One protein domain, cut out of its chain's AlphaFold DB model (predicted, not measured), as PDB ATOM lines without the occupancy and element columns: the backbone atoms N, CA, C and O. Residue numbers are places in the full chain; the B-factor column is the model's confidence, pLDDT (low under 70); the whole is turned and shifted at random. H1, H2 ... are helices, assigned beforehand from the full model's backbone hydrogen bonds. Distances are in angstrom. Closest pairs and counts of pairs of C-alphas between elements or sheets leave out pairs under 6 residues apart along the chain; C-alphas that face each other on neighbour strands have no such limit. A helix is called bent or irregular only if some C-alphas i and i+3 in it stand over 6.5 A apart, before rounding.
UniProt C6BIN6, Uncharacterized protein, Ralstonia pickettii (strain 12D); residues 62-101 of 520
ATOM      1  N   ARG A  62     218.015 182.401 144.601       70.44
ATOM      2  CA  ARG A  62     218.109 181.978 146.015       70.44
ATOM      3  C   ARG A  62     218.123 183.157 146.983       70.44
ATOM      4  O   ARG A  62     217.519 183.060 148.049       70.44
ATOM      5  N   GLN A  63     218.796 184.254 146.634       73.69
ATOM      6  CA  GLN A  63     218.769 185.471 147.453       73.69
ATOM      7  C   GLN A  63     217.364 186.078 147.488       73.69
ATOM      8  O   GLN A  63     216.884 186.425 148.567       73.69
ATOM      9  N   THR A  64     216.675 186.116 146.344       76.44
ATOM     10  CA  THR A  64     215.274 186.548 146.259       76.44
ATOM     11  C   THR A  64     214.373 185.683 147.144       76.44
ATOM     12  O   THR A  64     213.613 186.223 147.943       76.44
ATOM     13  N   LEU A  65     214.511 184.353 147.104       77.69
ATOM     14  CA  LEU A  65     213.741 183.439 147.959       77.69
ATOM     15  C   LEU A  65     213.947 183.717 149.454       77.69
ATOM     16  O   LEU A  65     212.985 183.763 150.223       77.69
ATOM     17  N   GLN A  66     215.199 183.904 149.877       73.88
ATOM     18  CA  GLN A  66     215.521 184.189 151.278       73.88
ATOM     19  C   GLN A  66     214.920 185.524 151.730       73.88
ATOM     20  O   GLN A  66     214.344 185.600 152.816       73.88
ATOM     21  N   GLN A  67     214.986 186.555 150.883       77.81
ATOM     22  CA  GLN A  67     214.379 187.858 151.161       77.81
ATOM     23  C   GLN A  67     212.850 187.778 151.221       77.81
ATOM     24  O   GLN A  67     212.239 188.398 152.093       77.81
ATOM     25  N   MET A  68     212.231 186.978 150.353       78.69
ATOM     26  CA  MET A  68     210.786 186.768 150.343       78.69
ATOM     27  C   MET A  68     210.294 186.104 151.631       78.69
ATOM     28  O   MET A  68     209.380 186.599 152.292       78.69
ATOM     29  N   LEU A  69     210.939 185.010 152.039       75.31
ATOM     30  CA  LEU A  69     210.562 184.273 153.250       75.31
ATOM     31  C   LEU A  69     210.776 185.100 154.529       75.31
ATOM     32  O   LEU A  69     209.950 185.039 155.448       75.31
ATOM     33  N   ALA A  70     211.848 185.899 154.564       76.12
ATOM     34  CA  ALA A  70     212.165 186.785 155.681       76.12
ATOM     35  C   ALA A  70     211.195 187.973 155.778       76.12
ATOM     36  O   ALA A  70     210.676 188.254 156.857       76.12
ATOM     37  N   SER A  71     210.917 188.648 154.660       80.75
ATOM     38  CA  SER A  71     210.034 189.823 154.633       80.75
ATOM     39  C   SER A  71     208.545 189.468 154.668       80.75
ATOM     40  O   SER A  71     207.720 190.311 155.017       80.75
ATOM     41  N   GLY A  72     208.186 188.232 154.303       78.81
ATOM     42  CA  GLY A  72     206.794 187.835 154.103       78.81
ATOM     43  C   GLY A  72     206.139 188.522 152.903       78.81
ATOM     44  O   GLY A  72     204.910 188.518 152.812       78.81
ATOM     45  N   LYS A  73     206.934 189.102 151.996       85.88
ATOM     46  CA  LYS A  73     206.476 189.795 150.790       85.88
ATOM     47  C   LYS A  73     207.303 189.389 149.572       85.88
ATOM     48  O   LYS A  73     208.448 188.971 149.710       85.88
ATOM     49  N   ASP A  74     206.727 189.494 148.382       84.38
ATOM     50  CA  ASP A  74     207.447 189.324 147.122       84.38
ATOM     51  C   ASP A  74     208.280 190.583 146.765       84.38
ATOM     52  O   ASP A  74     208.155 191.615 147.433       84.38
ATOM     53  N   PRO A  75     209.141 190.534 145.727       80.50
ATOM     54  CA  PRO A  75     209.905 191.699 145.265       80.50
ATOM     55  C   PRO A  75     209.052 192.881 144.786       80.50
ATOM     56  O   PRO A  75     209.560 193.998 144.713       80.50
ATOM     57  N   ASP A  76     207.772 192.652 144.482       82.69
ATOM     58  CA  ASP A  76     206.810 193.685 144.089       82.69
ATOM     59  C   ASP A  76     206.056 194.268 145.308       82.69
ATOM     60  O   ASP A  76     205.231 195.169 145.161       82.69
ATOM     61  N   GLY A  77     206.341 193.781 146.522       79.12
ATOM     62  CA  GLY A  77     205.739 194.233 147.776       79.12
ATOM     63  C   GLY A  77     204.427 193.538 148.156       79.12
ATOM     64  O   GLY A  77     203.832 193.911 149.175       79.12
ATOM     65  N   ASN A  78     203.984 192.527 147.405       84.69
ATOM     66  CA  ASN A  78     202.764 191.773 147.701       84.69
ATOM     67  C   ASN A  78     203.007 190.770 148.837       84.69
ATOM     68  O   ASN A  78     204.050 190.117 148.856       84.69
ATOM     69  N   PRO A  79     202.070 190.597 149.784       82.44
ATOM     70  CA  PRO A  79     202.227 189.630 150.863       82.44
ATOM     71  C   PRO A  79     202.206 188.193 150.326       82.44
ATOM     72  O   PRO A  79     201.332 187.826 149.548       82.44
ATOM     73  N   ILE A  80     203.148 187.368 150.789       78.75
ATOM     74  CA  ILE A  80     203.167 185.913 150.530       78.75
ATOM     75  C   ILE A  80     202.747 185.108 151.769       78.75
ATOM     76  O   ILE A  80     202.818 183.880 151.772       78.75
ATOM     77  N   LYS A  81     202.348 185.803 152.841       76.12
ATOM     78  CA  LYS A  81     201.823 185.232 154.082       76.12
ATOM     79  C   LYS A  81     200.376 185.677 154.292       76.12
ATOM     80  O   LYS A  81     200.045 186.828 154.009       76.12
ATOM     81  N   GLY A  82     199.547 184.763 154.782       69.38
ATOM     82  CA  GLY A  82     198.159 185.004 155.157       69.38
ATOM     83  C   GLY A  82     198.025 185.833 156.436       69.38
ATOM     84  O   GLY A  82     199.004 186.176 157.101       69.38
ATOM     85  N   SER A  83     196.782 186.162 156.790       64.12
ATOM     86  CA  SER A  83     196.452 186.958 157.990       64.12
ATOM     87  C   SER A  83     196.792 186.268 159.321       64.12
ATOM     88  O   SER A  83     196.888 186.928 160.352       64.12
ATOM     89  N   ASP A  84     197.024 184.960 159.285       59.78
ATOM     90  CA  ASP A  84     197.482 184.099 160.378       59.78
ATOM     91  C   ASP A  84     199.018 184.000 160.479       59.78
ATOM     92  O   ASP A  84     199.543 183.361 161.389       59.78
ATOM     93  N   GLY A  85     199.752 184.656 159.570       59.34
ATOM     94  CA  GLY A  85     201.214 184.652 159.522       59.34
ATOM     95  C   GLY A  85     201.827 183.420 158.847       59.34
ATOM     96  O   GLY A  85     203.057 183.352 158.731       59.34
ATOM     97  N   GLU A  86     201.010 182.475 158.373       69.56
ATOM     98  CA  GLU A  86     201.468 181.302 157.621       69.56
ATOM     99  C   GLU A  86     201.651 181.641 156.132       69.56
ATOM    100  O   GLU A  86     201.121 182.631 155.636       69.56
ATOM    101  N   ILE A  87     202.465 180.869 155.404       64.75
ATOM    102  CA  ILE A  87     202.703 181.115 153.972       64.75
ATOM    103  C   ILE A  87     201.436 180.758 153.199       64.75
ATOM    104  O   ILE A  87     200.997 179.611 153.244       64.75
ATOM    105  N   ASP A  88     200.893 181.719 152.453       70.31
ATOM    106  CA  ASP A  88     199.782 181.461 151.542       70.31
ATOM    107  C   ASP A  88     200.345 180.761 150.291       70.31
ATOM    108  O   ASP A  88     201.114 181.369 149.535       70.31
ATOM    109  N   PRO A  89     199.999 179.483 150.051       57.72
ATOM    110  CA  PRO A  89     200.568 178.705 148.958       57.72
ATOM    111  C   PRO A  89     200.209 179.272 147.578       57.72
ATOM    112  O   PRO A  89     200.976 179.092 146.629       57.72
ATOM    113  N   VAL A  90     199.083 179.981 147.454       66.75
ATOM    114  CA  VAL A  90     198.635 180.584 146.193       66.75
ATOM    115  C   VAL A  90     199.418 181.866 145.920       66.75
ATOM    116  O   VAL A  90     199.979 182.024 144.832       66.75
ATOM    117  N   ALA A  91     199.525 182.749 146.917       67.31
ATOM    118  CA  ALA A  91     200.284 183.996 146.794       67.31
ATOM    119  C   ALA A  91     201.788 183.732 146.599       67.31
ATOM    120  O   ALA A  91     202.430 184.320 145.724       67.31
ATOM    121  N   PHE A  92     202.341 182.777 147.350       71.38
ATOM    122  CA  PHE A  92     203.721 182.329 147.187       71.38
ATOM    123  C   PHE A  92     203.955 181.683 145.814       71.38
ATOM    124  O   PHE A  92     204.981 181.932 145.178       71.38
ATOM    125  N   GLY A  93     202.999 180.886 145.329       64.31
ATOM    126  CA  GLY A  93     203.084 180.240 144.023       64.31
ATOM    127  C   GLY A  93     203.142 181.237 142.862       64.31
ATOM    128  O   GLY A  93     203.982 181.102 141.969       64.31
ATOM    129  N   ALA A  94     202.311 182.282 142.915       71.25
ATOM    130  CA  ALA A  94     202.316 183.365 141.934       71.25
ATOM    131  C   ALA A  94     203.646 184.140 141.934       71.25
ATOM    132  O   ALA A  94     204.226 184.383 140.872       71.25
ATOM    133  N   ALA A  95     204.168 184.466 143.118       74.12
ATOM    134  CA  ALA A  95     205.434 185.178 143.253       74.12
ATOM    135  C   ALA A  95     206.640 184.337 142.792       74.12
ATOM    136  O   ALA A  95     207.529 184.847 142.106       74.12
ATOM    137  N   ALA A  96     206.655 183.036 143.100       67.56
ATOM    138  CA  ALA A  96     207.719 182.123 142.691       67.56
ATOM    139  C   ALA A  96     207.793 181.939 141.169       67.56
ATOM    140  O   ALA A  96     208.883 181.970 140.604       67.56
ATOM    141  N   ASN A  97     206.648 181.831 140.492       71.44
ATOM    142  CA  ASN A  97     206.610 181.713 139.032       71.44
ATOM    143  C   ASN A  97     207.095 182.985 138.321       71.44
ATOM    144  O   ASN A  97     207.621 182.909 137.213       71.44
ATOM    145  N   LYS A  98     206.914 184.151 138.949       76.00
ATOM    146  CA  LYS A  98     207.279 185.448 138.369       76.00
ATOM    147  C   LYS A  98     208.746 185.814 138.601       76.00
ATOM    148  O   LYS A  98     209.385 186.352 137.701       76.00
ATOM    149  N   HIS A  99     209.276 185.524 139.788       74.06
ATOM    150  CA  HIS A  99     210.587 186.022 140.228       74.06
ATOM    151  C   HIS A  99     211.657 184.934 140.383       74.06
ATOM    152  O   HIS A  99     212.825 185.262 140.589       74.06
ATOM    153  N   MET A 100     211.277 183.653 140.299       71.56
ATOM    154  CA  MET A 100     212.173 182.500 140.477       71.56
ATOM    155  C   MET A 100     211.900 181.393 139.438       71.56
ATOM    156  O   MET A 100     211.532 180.272 139.807       71.56
ATOM    157  N   PRO A 101     212.036 181.683 138.131       65.50
ATOM    158  CA  PRO A 101     211.676 180.752 137.062       65.50
ATOM    159  C   PRO A 101     212.509 179.459 137.036       65.50
ATOM    160  O   PRO A 101     212.031 178.464 136.492       65.50
TER     161      PRO A 101
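What this domain is: This is residues 62 to 101 of the 520 residues of an uncharacterized protein of Ralstonia pickettii (strain 12D) (UniProt C6BIN6). Two short helices, H1 and H2, run opposite ways as a loose V, narrowest where Thr 64 of H1 comes near His 99 of H2, and a long loop joins them at the wide end. That loop, residues 72 to 88, first swings out to one side round Asp 76, then comes back past the wide end of the V and makes a second turn round Asp 84, at one end of the longest axis. The printed part has 40 residues, with two named helices in the order H1, H2 and no named strand; the class is all helix. The whole is compact, with a radius of gyration of the C-alphas of 9.0 A, yet only just elongated, with spans of 27 by 17 by 14 A.

How they stand to each other: H1, residues 62 to 71, comes first, and H2, residues 89 to 99, follows it. The two are close but not clearly touching, with 1 pair of C-alphas within 8 A. This closest pair is Thr 64 and His 99, whose C-alphas are 7.7 A apart. Their centres are 12.3 A apart. They run opposite ways at a steep tilt of 40 degrees. In both H1 and H2, every O i to N i+4 pair is within hydrogen-bond range.

Where its parts are: H1 begins at C-alpha 62, (218.109, 181.978, 146.015), and measures 14.2 A from first to last C-alpha. H2, the longest helix with 11 residues, measures 15.2 A and ends at C-alpha 99, (210.587, 186.022, 140.228). Neither helix is bent.

The domain as a whole: The two C-alphas farthest apart, those of Asp 84 and Pro 101, are 27.5 A apart. The printed part has no cut. The link from H1 to H2, 17 residues, is long. The mean pLDDT of the printed part is 73.3, and 12 residues are under 70, among them residues 82 to 87 and 89 to 91.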